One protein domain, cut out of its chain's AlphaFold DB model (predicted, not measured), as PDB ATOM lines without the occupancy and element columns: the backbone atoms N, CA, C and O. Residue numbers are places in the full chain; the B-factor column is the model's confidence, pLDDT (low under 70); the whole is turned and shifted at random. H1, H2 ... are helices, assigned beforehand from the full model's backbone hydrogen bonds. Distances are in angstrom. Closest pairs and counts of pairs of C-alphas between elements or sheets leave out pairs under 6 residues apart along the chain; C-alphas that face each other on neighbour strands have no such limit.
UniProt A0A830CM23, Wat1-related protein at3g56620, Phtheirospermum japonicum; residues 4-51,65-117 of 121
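AT A GLANCE: This is residues 4 to 51 and 65 to 117 of the 121 residues of the protein "Wat1-related protein at3g56620" of Phtheirospermum japonicum (UniProt A0A830CM23). What shape do these atoms make? Helices splay from one loose corner, where the later part of H1, the first residues of H2, the last of H3 and the short H4 come together; residues 4 to 13, 40 to 51, 65 to 79 and 103 to 117 stick out from it as four spread arms. What is it built of? The 101 printed residues hold five named helices, H1 to H5 in order, and no named strand: all helix. How large is it? It is loose, with a radius of gyration of the C-alphas of 15.9 A and spans of 43 by 33 by 32 A.

IN THESE COORDINATES: Where are the long helices? H1, residues 5 to 29, begins at C-alpha 5 (-2.595, -21.306, -51.542) and is 36.2 A long. H2 is residues 34 to 51, 26.7 A, and H3 residues 66 to 92, 39.3 A. What follows? H4 is residues 95 to 102, and H5, residues 105 to 115, ends at C-alpha 115 (6.871, -37.629, -25.866).

HOW THE PARTS SIT: What touches the hub, H1? H2 only just touches it, only at the corner, with 3 pairs of C-alphas within 8 A, the closest Met 28 and Asn 34 at 6.8 A. H3 only just touches it with 3 such pairs, the closest Lys 25 and Ile 90 at 7.0 A, at a steep tilt of 56 degrees. H4 touches it, the closest C-alphas being Met 21 and Pro 95 at 6.4 A. Where is H5? It is apart from H1, H2 and H3, and meets H4 only through their link. Are the backbones helical? Every O i to N i+4 pair is within hydrogen-bond range in H1, H3, H4 and H5, and 13 of 14 in H2.

THE WHOLE: Is anything missing? Residues 52 to 64 are not printed; C-alphas 51 and 65 are 21.5 A apart. Where is confidence low? Residues 31 to 32, 34 to 35, 91 to 93 and 95 have pLDDT under 70.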
ATOM      1  N   SER A   4      -6.011 -23.474 -52.709       75.56
ATOM      2  CA  SER A   4      -4.778 -23.871 -53.414       75.56
ATOM      3  C   SER A   4      -3.524 -23.159 -52.900       75.56
ATOM      4  O   SER A   4      -2.410 -23.605 -53.173       75.56
ATOM      5  N   LEU A   5      -3.688 -22.081 -52.127       82.38
ATOM      6  CA  LEU A   5      -2.595 -21.306 -51.542       82.38
ATOM      7  C   LEU A   5      -1.650 -22.146 -50.654       82.38
ATOM      8  O   LEU A   5      -0.438 -22.064 -50.866       82.38
ATOM      9  N   PRO A   6      -2.138 -22.990 -49.715       85.50
ATOM     10  CA  PRO A   6      -1.251 -23.828 -48.904       85.50
ATOM     11  C   PRO A   6      -0.525 -24.889 -49.738       85.50
ATOM     12  O   PRO A   6       0.649 -25.159 -49.494       85.50
ATOM     13  N   PHE A   7      -1.179 -25.446 -50.762       86.31
ATOM     14  CA  PHE A   7      -0.564 -26.424 -51.660       86.31
ATOM     15  C   PHE A   7       0.570 -25.801 -52.481       86.31
ATOM     16  O   PHE A   7       1.674 -26.339 -52.543       86.31
ATOM     17  N   MET A   8       0.326 -24.625 -53.058       88.62
ATOM     18  CA  MET A   8       1.335 -23.886 -53.813       88.62
ATOM     19  C   MET A   8       2.495 -23.435 -52.914       88.62
ATOM     20  O   MET A   8       3.653 -23.543 -53.311       88.62
ATOM     21  N   GLY A   9       2.203 -23.009 -51.680       87.62
ATOM     22  CA  GLY A   9       3.222 -22.691 -50.678       87.62
ATOM     23  C   GLY A   9       4.097 -23.895 -50.325       87.62
ATOM     24  O   GLY A   9       5.320 -23.771 -50.278       87.62
ATOM     25  N   MET A  10       3.494 -25.074 -50.150       88.25
ATOM     26  CA  MET A  10       4.227 -26.315 -49.891       88.25
ATOM     27  C   MET A  10       5.109 -26.710 -51.080       88.25
ATOM     28  O   MET A  10       6.273 -27.052 -50.887       88.25
ATOM     29  N   LEU A  11       4.593 -26.607 -52.309       89.75
ATOM     30  CA  LEU A  11       5.356 -26.901 -53.524       89.75
ATOM     31  C   LEU A  11       6.581 -25.979 -53.654       89.75
ATOM     32  O   LEU A  11       7.694 -26.446 -53.907       89.75
ATOM     33  N   LEU A  12       6.392 -24.675 -53.430       90.88
ATOM     34  CA  LEU A  12       7.473 -23.684 -53.440       90.88
ATOM     35  C   LEU A  12       8.502 -23.948 -52.335       90.88
ATOM     36  O   LEU A  12       9.703 -23.870 -52.581       90.88
ATOM     37  N   ALA A  13       8.055 -24.310 -51.131       86.38
ATOM     38  CA  ALA A  13       8.954 -24.636 -50.030       86.38
ATOM     39  C   ALA A  13       9.791 -25.891 -50.326       86.38
ATOM     40  O   ALA A  13      11.010 -25.869 -50.171       86.38
ATOM     41  N   VAL A  14       9.165 -26.974 -50.801       86.19
ATOM     42  CA  VAL A  14       9.858 -28.238 -51.111       86.19
ATOM     43  C   VAL A  14      10.870 -28.052 -52.240       86.19
ATOM     44  O   VAL A  14      12.000 -28.533 -52.142       86.19
ATOM     45  N   THR A  15      10.497 -27.318 -53.290       85.56
ATOM     46  CA  THR A  15      11.416 -27.013 -54.394       85.56
ATOM     47  C   THR A  15      12.582 -26.144 -53.926       85.56
ATOM     48  O   THR A  15      13.728 -26.497 -54.193       85.56
ATOM     49  N   ALA A  16      12.331 -25.098 -53.134       87.06
ATOM     50  CA  ALA A  16      13.390 -24.267 -52.558       87.06
ATOM     51  C   ALA A  16      14.353 -25.066 -51.659       87.06
ATOM     52  O   ALA A  16      15.568 -24.873 -51.733       87.06
ATOM     53  N   LEU A  17      13.841 -25.991 -50.839       84.00
ATOM     54  CA  LEU A  17      14.668 -26.872 -50.006       84.00
ATOM     55  C   LEU A  17      15.562 -27.786 -50.857       84.00
ATOM     56  O   LEU A  17      16.760 -27.903 -50.590       84.00
ATOM     57  N   ALA A  18      15.006 -28.396 -51.907       83.12
ATOM     58  CA  ALA A  18      15.760 -29.259 -52.813       83.12
ATOM     59  C   ALA A  18      16.854 -28.482 -53.566       83.12
ATOM     60  O   ALA A  18      18.003 -28.924 -53.626       83.12
ATOM     61  N   THR A  19      16.525 -27.299 -54.090       84.75
ATOM     62  CA  THR A  19      17.486 -26.434 -54.784       84.75
ATOM     63  C   THR A  19      18.609 -25.977 -53.848       84.75
ATOM     64  O   THR A  19      19.774 -26.032 -54.241       84.75
ATOM     65  N   ASN A  20      18.301 -25.628 -52.592       81.94
ATOM     66  CA  ASN A  20      19.311 -25.268 -51.588       81.94
ATOM     67  C   ASN A  20      20.321 -26.395 -51.327       81.94
ATOM     68  O   ASN A  20      21.520 -26.130 -51.262       81.94
ATOM     69  N   MET A  21      19.878 -27.656 -51.232       79.94
ATOM     70  CA  MET A  21      20.796 -28.793 -51.052       79.94
ATOM     71  C   MET A  21      21.740 -28.984 -52.248       79.94
ATOM     72  O   MET A  21      22.922 -29.284 -52.063       79.94
ATOM     73  N   ILE A  22      21.240 -28.801 -53.475       81.19
ATOM     74  CA  ILE A  22      22.036 -28.953 -54.704       81.19
ATOM     75  C   ILE A  22      23.056 -27.817 -54.831       81.19
ATOM     76  O   ILE A  22      24.242 -28.085 -55.034       81.19
ATOM     77  N   ILE A  23      22.615 -26.564 -54.668       80.94
ATOM     78  CA  ILE A  23      23.489 -25.383 -54.716       80.94
ATOM     79  C   ILE A  23      24.524 -25.448 -53.593       80.94
ATOM     80  O   ILE A  23      25.701 -25.212 -53.848       80.94
ATOM     81  N   GLY A  24      24.120 -25.832 -52.377       76.50
ATOM     82  CA  GLY A  24      25.031 -26.015 -51.248       76.50
ATOM     83  C   GLY A  24      26.135 -27.021 -51.568       76.50
ATOM     84  O   GLY A  24      27.315 -26.705 -51.439       76.50
ATOM     85  N   LYS A  25      25.780 -28.198 -52.102       73.62
ATOM     86  CA  LYS A  25      26.775 -29.197 -52.524       73.62
ATOM     87  C   LYS A  25      27.700 -28.678 -53.632       73.62
ATOM     88  O   LYS A  25      28.900 -28.941 -53.588       73.62
ATOM     89  N   MET A  26      27.165 -27.948 -54.608       77.44
ATOM     90  CA  MET A  26      27.948 -27.370 -55.706       77.44
ATOM     91  C   MET A  26      28.907 -26.266 -55.221       77.44
ATOM     92  O   MET A  26      30.065 -26.210 -55.634       77.44
ATOM     93  N   ALA A  27      28.465 -25.416 -54.295       76.38
ATOM     94  CA  ALA A  27      29.305 -24.390 -53.677       76.38
ATOM     95  C   ALA A  27      30.451 -25.015 -52.863       76.38
ATOM     96  O   ALA A  27      31.588 -24.535 -52.914       76.38
ATOM     97  N   MET A  28      30.173 -26.128 -52.175       71.88
ATOM     98  CA  MET A  28      31.177 -26.907 -51.445       71.88
ATOM     99  C   MET A  28      32.211 -27.553 -52.367       71.88
ATOM    100  O   MET A  28      33.395 -27.550 -52.032       71.88
ATOM    101  N   SER A  29      31.801 -28.092 -53.524       73.25
ATOM    102  CA  SER A  29      32.754 -28.666 -54.487       73.25
ATOM    103  C   SER A  29      33.685 -27.617 -55.096       73.25
ATOM    104  O   SER A  29      34.814 -27.945 -55.440       73.25
ATOM    105  N   ASN A  30      33.253 -26.353 -55.148       73.88
ATOM    106  CA  ASN A  30      34.076 -25.219 -55.580       73.88
ATOM    107  C   ASN A  30      34.944 -24.621 -54.452       73.88
ATOM    108  O   ASN A  30      35.538 -23.562 -54.636       73.88
ATOM    109  N   GLY A  31      35.021 -25.264 -53.279       68.25
ATOM    110  CA  GLY A  31      35.881 -24.836 -52.167       68.25
ATOM    111  C   GLY A  31      35.307 -23.716 -51.289       68.25
ATOM    112  O   GLY A  31      36.016 -23.190 -50.432       68.25
ATOM    113  N   THR A  32      34.031 -23.354 -51.456       68.81
ATOM    114  CA  THR A  32      33.394 -22.314 -50.633       68.81
ATOM    115  C   THR A  32      33.037 -22.873 -49.253       68.81
ATOM    116  O   THR A  32      32.433 -23.940 -49.138       68.81
ATOM    117  N   SER A  33      33.383 -22.149 -48.183       70.12
ATOM    118  CA  SER A  33      33.002 -22.532 -46.818       70.12
ATOM    119  C   SER A  33      31.495 -22.356 -46.602       70.12
ATOM    120  O   SER A  33      30.968 -21.253 -46.740       70.12
ATOM    121  N   ASN A  34      30.805 -23.431 -46.209       67.69
ATOM    122  CA  ASN A  34      29.361 -23.418 -45.931       67.69
ATOM    123  C   ASN A  34      28.954 -22.362 -44.911       67.69
ATOM    124  O   ASN A  34      27.931 -21.710 -45.073       67.69
ATOM    125  N   PHE A  35      29.789 -22.164 -43.890       69.31
ATOM    126  CA  PHE A  35      29.525 -21.193 -42.836       69.31
ATOM    127  C   PHE A  35      29.363 -19.780 -43.405       69.31
ATOM    128  O   PHE A  35      28.476 -19.038 -42.996       69.31
ATOM    129  N   ILE A  36      30.171 -19.438 -44.411       78.69
ATOM    130  CA  ILE A  36      30.109 -18.142 -45.083       78.69
ATOM    131  C   ILE A  36      28.777 -18.017 -45.832       78.69
ATOM    132  O   ILE A  36      28.065 -17.032 -45.649       78.69
ATOM    133  N   LEU A  37      28.391 -19.038 -46.604       75.62
ATOM    134  CA  LEU A  37      27.127 -19.049 -47.347       75.62
ATOM    135  C   LEU A  37      25.906 -18.885 -46.420       75.62
ATOM    136  O   LEU A  37      25.013 -18.084 -46.706       75.62
ATOM    137  N   THR A  38      25.881 -19.609 -45.297       75.50
ATOM    138  CA  THR A  38      24.791 -19.553 -44.310       75.50
ATOM    139  C   THR A  38      24.711 -18.189 -43.632       75.50
ATOM    140  O   THR A  38      23.624 -17.621 -43.531       75.50
ATOM    141  N   VAL A  39      25.849 -17.621 -43.219       81.88
ATOM    142  CA  VAL A  39      25.897 -16.298 -42.575       81.88
ATOM    143  C   VAL A  39      25.416 -15.203 -43.531       81.88
ATOM    144  O   VAL A  39      24.567 -14.402 -43.144       81.88
ATOM    145  N   TYR A  40      25.879 -15.196 -44.787       85.00
ATOM    146  CA  TYR A  40      25.425 -14.214 -45.782       85.00
ATOM    147  C   TYR A  40      23.932 -14.346 -46.094       85.00
ATOM    148  O   TYR A  40      23.223 -13.340 -46.156       85.00
ATOM    149  N   SER A  41      23.434 -15.575 -46.243       82.88
ATOM    150  CA  SER A  41      22.016 -15.823 -46.526       82.88
ATOM    151  C   SER A  41      21.121 -15.374 -45.369       82.88
ATOM    152  O   SER A  41      20.137 -14.671 -45.592       82.88
ATOM    153  N   ASN A  42      21.493 -15.696 -44.125       83.00
ATOM    154  CA  ASN A  42      20.749 -15.277 -42.933       83.00
ATOM    155  C   ASN A  42      20.820 -13.760 -42.703       83.00
ATOM    156  O   ASN A  42      19.826 -13.158 -42.285       83.00
ATOM    157  N   ALA A  43      21.948 -13.118 -43.023       86.56
ATOM    158  CA  ALA A  43      22.076 -11.664 -42.972       86.56
ATOM    159  C   ALA A  43      21.149 -10.978 -43.989       86.56
ATOM    160  O   ALA A  43      20.409 -10.063 -43.624       86.56
ATOM    161  N   LEU A  44      21.122 -11.457 -45.237       87.31
ATOM    162  CA  LEU A  44      20.212 -10.955 -46.271       87.31
ATOM    163  C   LEU A  44      18.745 -11.194 -45.907       87.31
ATOM    164  O   LEU A  44      17.931 -10.279 -46.018       87.31
ATOM    165  N   ALA A  45      18.403 -12.390 -45.421       86.31
ATOM    166  CA  ALA A  45      17.049 -12.706 -44.973       86.31
ATOM    167  C   ALA A  45      16.602 -11.767 -43.844       86.31
ATOM    168  O   ALA A  45      15.498 -11.227 -43.896       86.31
ATOM    169  N   THR A  46      17.481 -11.512 -42.870       86.69
ATOM    170  CA  THR A  46      17.223 -10.551 -41.791       86.69
ATOM    171  C   THR A  46      17.016  -9.150 -42.355       86.69
ATOM    172  O   THR A  46      16.039  -8.503 -42.002       86.69
ATOM    173  N   LEU A  47      17.861  -8.696 -43.284       88.75
ATOM    174  CA  LEU A  47      17.760  -7.363 -43.885       88.75
ATOM    175  C   LEU A  47      16.478  -7.173 -44.707       88.75
ATOM    176  O   LEU A  47      15.931  -6.076 -44.723       88.75
ATOM    177  N   ILE A  48      15.970  -8.226 -45.351       86.88
ATOM    178  CA  ILE A  48      14.714  -8.193 -46.118       86.88
ATOM    179  C   ILE A  48      13.492  -8.277 -45.190       86.88
ATOM    180  O   ILE A  48      12.501  -7.569 -45.386       86.88
ATOM    181  N   LEU A  49      13.539  -9.138 -44.168       82.25
ATOM    182  CA  LEU A  49      12.421  -9.358 -43.245       82.25
ATOM    183  C   LEU A  49      12.282  -8.243 -42.207       82.25
ATOM    184  O   LEU A  49      11.159  -7.917 -41.826       82.25
ATOM    185  N   PHE A  50      13.389  -7.641 -41.773       81.81
ATOM    186  CA  PHE A  50      13.417  -6.572 -40.778       81.81
ATOM    187  C   PHE A  50      12.539  -5.363 -41.151       81.81
ATOM    188  O   PHE A  50      11.656  -5.029 -40.360       81.81
ATOM    189  N   PRO A  51      12.667  -4.736 -42.341       78.56
ATOM    190  CA  PRO A  51      11.813  -3.618 -42.726       78.56
ATOM    191  C   PRO A  51      10.353  -4.050 -42.870       78.56
ATOM    192  O   PRO A  51       9.462  -3.325 -42.439       78.56
ATOM    193  N   THR A  65       9.442  -9.470 -23.571       87.12
ATOM    194  CA  THR A  65       9.926  -9.796 -22.224       87.12
ATOM    195  C   THR A  65      11.206 -10.639 -22.307       87.12
ATOM    196  O   THR A  65      11.356 -11.473 -23.202       87.12
ATOM    197  N   PHE A  66      12.105 -10.500 -21.331       86.56
ATOM    198  CA  PHE A  66      13.333 -11.302 -21.201       86.56
ATOM    199  C   PHE A  66      13.179 -12.822 -21.468       86.56
ATOM    200  O   PHE A  66      13.960 -13.361 -22.254       86.56
ATOM    201  N   PRO A  67      12.170 -13.543 -20.925       88.50
ATOM    202  CA  PRO A  67      11.981 -14.965 -21.225       88.50
ATOM    203  C   PRO A  67      11.671 -15.250 -22.702       88.50
ATOM    204  O   PRO A  67      12.045 -16.306 -23.205       88.50
ATOM    205  N   ILE A  68      11.012 -14.332 -23.415       86.81
ATOM    206  CA  ILE A  68      10.718 -14.483 -24.848       86.81
ATOM    207  C   ILE A  68      12.012 -14.347 -25.651       86.81
ATOM    208  O   ILE A  68      12.284 -15.175 -26.515       86.81
ATOM    209  N   ILE A  69      12.845 -13.360 -25.311       87.19
ATOM    210  CA  ILE A  69      14.164 -13.168 -25.930       87.19
ATOM    211  C   ILE A  69      15.041 -14.404 -25.698       87.19
ATOM    212  O   ILE A  69      15.641 -14.912 -26.642       87.19
ATOM    213  N   CYS A  70      15.055 -14.942 -24.475       88.69
ATOM    214  CA  CYS A  70      15.793 -16.164 -24.152       88.69
ATOM    215  C   CYS A  70      15.299 -17.371 -24.972       88.69
ATOM    216  O   CYS A  70      16.105 -18.097 -25.548       88.69
ATOM    217  N   LYS A  71      13.977 -17.550 -25.118       86.75
ATOM    218  CA  LYS A  71      13.403 -18.604 -25.974       86.75
ATOM    219  C   LYS A  71      13.799 -18.450 -27.443       86.75
ATOM    220  O   LYS A  71      14.175 -19.439 -28.067       86.75
ATOM    221  N   ILE A  72      13.739 -17.233 -27.987       87.69
ATOM    222  CA  ILE A  72      14.156 -16.945 -29.370       87.69
ATOM    223  C   ILE A  72      15.649 -17.244 -29.544       87.69
ATOM    224  O   ILE A  72      16.037 -17.863 -30.530       87.69
ATOM    225  N   PHE A  73      16.477 -16.859 -28.573       88.06
ATOM    226  CA  PHE A  73      17.916 -17.110 -28.595       88.06
ATOM    227  C   PHE A  73      18.247 -18.608 -28.569       88.06
ATOM    228  O   PHE A  73      19.020 -19.081 -29.399       88.06
ATOM    229  N   LEU A  74      17.613 -19.376 -27.677       90.88
ATOM    230  CA  LEU A  74      17.779 -20.831 -27.623       90.88
ATOM    231  C   LEU A  74      17.324 -21.506 -28.924       90.88
ATOM    232  O   LEU A  74      18.003 -22.404 -29.421       90.88
ATOM    233  N   LEU A  75      16.211 -21.046 -29.504       88.19
ATOM    234  CA  LEU A  75      15.715 -21.549 -30.784       88.19
ATOM    235  C   LEU A  75      16.689 -21.240 -31.932       88.19
ATOM    236  O   LEU A  75      16.939 -22.104 -32.772       88.19
ATOM    237  N   ALA A  76      17.284 -20.044 -31.941       86.81
ATOM    238  CA  ALA A  76      18.289 -19.648 -32.924       86.81
ATOM    239  C   ALA A  76      19.576 -20.482 -32.806       86.81
ATOM    240  O   ALA A  76      20.106 -20.925 -33.825       86.81
ATOM    241  N   ILE A  77      20.049 -20.753 -31.581       87.19
ATOM    242  CA  ILE A  77      21.187 -21.653 -31.338       87.19
ATOM    243  C   ILE A  77      20.884 -23.045 -31.890       87.19
ATOM    244  O   ILE A  77      21.680 -23.582 -32.658       87.19
ATOM    245  N   PHE A  78      19.727 -23.615 -31.546       87.31
ATOM    246  CA  PHE A  78      19.337 -24.944 -32.018       87.31
ATOM    247  C   PHE A  78      19.281 -25.015 -33.553       87.31
ATOM    248  O   PHE A  78      19.803 -25.964 -34.139       87.31
ATOM    249  N   GLY A  79      18.734 -23.981 -34.203       85.12
ATOM    250  CA  GLY A  79      18.741 -23.852 -35.663       85.12
ATOM    251  C   GLY A  79      20.154 -23.822 -36.253       85.12
ATOM    252  O   GLY A  79      20.450 -24.587 -37.165       85.12
ATOM    253  N   CYS A  80      21.062 -23.026 -35.678       81.69
ATOM    254  CA  CYS A  80      22.452 -22.956 -36.142       81.69
ATOM    255  C   CYS A  80      23.184 -24.301 -36.005       81.69
ATOM    256  O   CYS A  80      23.917 -24.701 -36.909       81.69
ATOM    257  N   LEU A  81      22.985 -25.018 -34.893       83.56
ATOM    258  CA  LEU A  81      23.547 -26.361 -34.713       83.56
ATOM    259  C   LEU A  81      22.997 -27.350 -35.748       83.56
ATOM    260  O   LEU A  81      23.764 -28.144 -36.298       83.56
ATOM    261  N   ALA A  82      21.693 -27.293 -36.032       82.88
ATOM    262  CA  ALA A  82      21.057 -28.140 -37.034       82.88
ATOM    263  C   ALA A  82      21.581 -27.855 -38.453       82.88
ATOM    264  O   ALA A  82      21.848 -28.800 -39.200       82.88
ATOM    265  N   ASP A  83      21.794 -26.584 -38.808       77.69
ATOM    266  CA  ASP A  83      22.388 -26.194 -40.092       77.69
ATOM    267  C   ASP A  83      23.814 -26.737 -40.228       77.69
ATOM    268  O   ASP A  83      24.125 -27.436 -41.195       77.69
ATOM    269  N   ILE A  84      24.674 -26.502 -39.230       77.94
ATOM    270  CA  ILE A  84      26.060 -26.999 -39.230       77.94
ATOM    271  C   ILE A  84      26.090 -28.532 -39.356       77.94
ATOM    272  O   ILE A  84      26.849 -29.074 -40.167       77.94
ATOM    273  N   GLY A  85      25.237 -29.230 -38.600       77.38
ATOM    274  CA  GLY A  85      25.094 -30.686 -38.672       77.38
ATOM    275  C   GLY A  85      24.609 -31.174 -40.041       77.38
ATOM    276  O   GLY A  85      25.114 -32.174 -40.553       77.38
ATOM    277  N   SER A  86      23.696 -30.441 -40.678       74.56
ATOM    278  CA  SER A  86      23.184 -30.752 -42.018       74.56
ATOM    279  C   SER A  86      24.256 -30.588 -43.095       74.56
ATOM    280  O   SER A  86      24.390 -31.451 -43.963       74.56
ATOM    281  N   TYR A  87      25.086 -29.543 -43.012       70.19
ATOM    282  CA  TYR A  87      26.224 -29.363 -43.919       70.19
ATOM    283  C   TYR A  87      27.287 -30.448 -43.747       70.19
ATOM    284  O   TYR A  87      27.812 -30.953 -44.742       70.19
ATOM    285  N   ALA A  88      27.592 -30.840 -42.507       73.69
ATOM    286  CA  ALA A  88      28.449 -31.994 -42.254       73.69
ATOM    287  C   ALA A  88      27.828 -33.265 -42.862       73.69
ATOM    288  O   ALA A  88      28.501 -33.995 -43.588       73.69
ATOM    289  N   GLY A  89      26.522 -33.466 -42.672       70.75
ATOM    290  CA  GLY A  89      25.757 -34.558 -43.267       70.75
ATOM    291  C   GLY A  89      25.871 -34.610 -44.792       70.75
ATOM    292  O   GLY A  89      26.199 -35.659 -45.327       70.75
ATOM    293  N   ILE A  90      25.684 -33.495 -45.502       70.06
ATOM    294  CA  ILE A  90      25.794 -33.429 -46.975       70.06
ATOM    295  C   ILE A  90      27.247 -33.582 -47.456       70.06
ATOM    296  O   ILE A  90      27.482 -34.048 -48.569       70.06
ATOM    297  N   LYS A  91      28.242 -33.228 -46.633       66.31
ATOM    298  CA  LYS A  91      29.658 -33.467 -46.960       66.31
ATOM    299  C   LYS A  91      29.998 -34.957 -46.976       66.31
ATOM    300  O   LYS A  91      30.753 -35.399 -47.837       66.31
ATOM    301  N   TYR A  92      29.465 -35.709 -46.013       64.06
ATOM    302  CA  TYR A  92      29.729 -37.143 -45.850       64.06
ATOM    303  C   TYR A  92      28.682 -38.039 -46.533       64.06
ATOM    304  O   TYR A  92      28.919 -39.232 -46.707       64.06
ATOM    305  N   SER A  93      27.535 -37.486 -46.930       67.00
ATOM    306  CA  SER A  93      26.387 -38.212 -47.477       67.00
ATOM    307  C   SER A  93      25.937 -37.642 -48.824       67.00
ATOM    308  O   SER A  93      26.268 -36.525 -49.207       67.00
ATOM    309  N   SER A  94      25.154 -38.408 -49.581       72.94
ATOM    310  CA  SER A  94      24.595 -37.928 -50.849       72.94
ATOM    311  C   SER A  94      23.407 -36.986 -50.596       72.94
ATOM    312  O   SER A  94      22.582 -37.285 -49.729       72.94
ATOM    313  N   PRO A  95      23.224 -35.906 -51.381       65.38
ATOM    314  CA  PRO A  95      22.036 -35.052 -51.290       65.38
ATOM    315  C   PRO A  95      20.733 -35.854 -51.438       65.38
ATOM    316  O   PRO A  95      19.756 -35.538 -50.773       65.38
ATOM    317  N   THR A  96      20.736 -36.963 -52.190       71.44
ATOM    318  CA  THR A  96      19.591 -37.887 -52.291       71.44
ATOM    319  C   THR A  96      19.228 -38.542 -50.952       71.44
ATOM    320  O   THR A  96      18.051 -38.754 -50.669       71.44
ATOM    321  N   LEU A  97      20.220 -38.873 -50.117       72.25
ATOM    322  CA  LEU A  97      19.984 -39.407 -48.771       72.25
ATOM    323  C   LEU A  97      19.462 -38.311 -47.837       72.25
ATOM    324  O   LEU A  97      18.521 -38.562 -47.087       72.25
ATOM    325  N   GLY A  98      19.996 -37.090 -47.948       70.44
ATOM    326  CA  GLY A  98      19.474 -35.915 -47.242       70.44
ATOM    327  C   GLY A  98      17.992 -35.674 -47.541       70.44
ATOM    328  O   GLY A  98      17.186 -35.574 -46.619       70.44
ATOM    329  N   THR A  99      17.600 -35.696 -48.819       70.56
ATOM    330  CA  THR A  99      16.192 -35.551 -49.225       70.56
ATOM    331  C   THR A  99      15.303 -36.674 -48.679       70.56
ATOM    332  O   THR A  99      14.179 -36.414 -48.258       70.56
ATOM    333  N   LYS A 100      15.791 -37.921 -48.624       74.75
ATOM    334  CA  LYS A 100      15.033 -39.032 -48.017       74.75
ATOM    335  C   LYS A 100      14.818 -38.839 -46.515       74.75
ATOM    336  O   LYS A 100      13.726 -39.114 -46.029       74.75
ATOM    337  N   LEU A 101      15.825 -38.348 -45.794       79.38
ATOM    338  CA  LEU A 101      15.710 -38.051 -44.363       79.38
ATOM    339  C   LEU A 101      14.739 -36.896 -44.087       79.38
ATOM    340  O   LEU A 101      14.015 -36.952 -43.096       79.38
ATOM    341  N   LEU A 102      14.647 -35.903 -44.981       79.44
ATOM    342  CA  LEU A 102      13.647 -34.831 -44.863       79.44
ATOM    343  C   LEU A 102      12.208 -35.369 -44.842       79.44
ATOM    344  O   LEU A 102      11.376 -34.849 -44.106       79.44
ATOM    345  N   ASN A 103      11.920 -36.453 -45.566       83.19
ATOM    346  CA  ASN A 103      10.593 -37.077 -45.540       83.19
ATOM    347  C   ASN A 103      10.282 -37.788 -44.210       83.19
ATOM    348  O   ASN A 103       9.114 -38.018 -43.907       83.19
ATOM    349  N   LEU A 104      11.296 -38.116 -43.398       84.00
ATOM    350  CA  LEU A 104      11.104 -38.672 -42.052       84.00
ATOM    351  C   LEU A 104      10.872 -37.592 -40.987       84.00
ATOM    352  O   LEU A 104      10.362 -37.911 -39.913       84.00
ATOM    353  N   VAL A 105      11.206 -36.328 -41.268       83.31
ATOM    354  CA  VAL A 105      11.014 -35.197 -40.346       83.31
ATOM    355  C   VAL A 105       9.591 -35.128 -39.777       83.31
ATOM    356  O   VAL A 105       9.480 -35.027 -38.552       83.31
ATOM    357  N   PRO A 106       8.496 -35.227 -40.565       82.50
ATOM    358  CA  PRO A 106       7.145 -35.226 -39.998       82.50
ATOM    359  C   PRO A 106       6.892 -36.409 -39.050       82.50
ATOM    360  O   PRO A 106       6.297 -36.218 -37.993       82.50
ATOM    361  N   GLY A 107       7.400 -37.604 -39.368       86.25
ATOM    362  CA  GLY A 107       7.281 -38.776 -38.494       86.25
ATOM    363  C   GLY A 107       8.039 -38.609 -37.174       86.25
ATOM    364  O   GLY A 107       7.500 -38.887 -36.105       86.25
ATOM    365  N   PHE A 108       9.263 -38.079 -37.223       83.81
ATOM    366  CA  PHE A 108      10.052 -37.798 -36.021       83.81
ATOM    367  C   PHE A 108       9.425 -36.682 -35.172       83.81
ATOM    368  O   PHE A 108       9.369 -36.780 -33.946       83.81
ATOM    369  N   THR A 109       8.887 -35.651 -35.828       86.19
ATOM    370  CA  THR A 109       8.166 -34.549 -35.175       86.19
ATOM    371  C   THR A 109       6.921 -35.051 -34.447       86.19
ATOM    372  O   THR A 109       6.656 -34.621 -33.327       86.19
ATOM    373  N   TYR A 110       6.190 -36.000 -35.035       86.81
ATOM    374  CA  TYR A 110       5.036 -36.630 -34.394       86.81
ATOM    375  C   TYR A 110       5.429 -37.406 -33.126       86.81
ATOM    376  O   TYR A 110       4.823 -37.221 -32.072       86.81
ATOM    377  N   ILE A 111       6.499 -38.204 -33.190       89.12
ATOM    378  CA  ILE A 111       7.019 -38.935 -32.022       89.12
ATOM    379  C   ILE A 111       7.438 -37.960 -30.909       89.12
ATOM    380  O   ILE A 111       7.054 -38.139 -29.753       89.12
ATOM    381  N   LEU A 112       8.176 -36.899 -31.250       83.94
ATOM    382  CA  LEU A 112       8.556 -35.837 -30.311       83.94
ATOM    383  C   LEU A 112       7.337 -35.169 -29.668       83.94
ATOM    384  O   LEU A 112       7.345 -34.918 -28.463       83.94
ATOM    385  N   ALA A 113       6.293 -34.898 -30.454       87.00
ATOM    386  CA  ALA A 113       5.066 -34.287 -29.961       87.00
ATOM    387  C   ALA A 113       4.336 -35.183 -28.946       87.00
ATOM    388  O   ALA A 113       3.851 -34.669 -27.934       87.00
ATOM    389  N   ILE A 114       4.324 -36.504 -29.166       88.38
ATOM    390  CA  ILE A 114       3.797 -37.485 -28.205       88.38
ATOM    391  C   ILE A 114       4.631 -37.480 -26.917       88.38
ATOM    392  O   ILE A 114       4.076 -37.346 -25.826       88.38
ATOM    393  N   ILE A 115       5.962 -37.582 -27.028       89.06
ATOM    394  CA  ILE A 115       6.871 -37.629 -25.866       89.06
ATOM    395  C   ILE A 115       6.745 -36.356 -25.020       89.06
ATOM    396  O   ILE A 115       6.652 -36.427 -23.795       89.06
ATOM    397  N   CYS A 116       6.691 -35.192 -25.666       82.94
ATOM    398  CA  CYS A 116       6.562 -33.901 -24.992       82.94
ATOM    399  C   CYS A 116       5.135 -33.608 -24.498       82.94
ATOM    400  O   CYS A 116       4.899 -32.521 -23.973       82.94
ATOM    401  N   ARG A 117       4.181 -34.537 -24.684       82.56
ATOM    402  CA  ARG A 117       2.745 -34.346 -24.408       82.56
ATOM    403  C   ARG A 117       2.173 -33.061 -25.026       82.56
ATOM    404  O   ARG A 117       1.278 -32.438 -24.462       82.56
TER     405      ARG A 117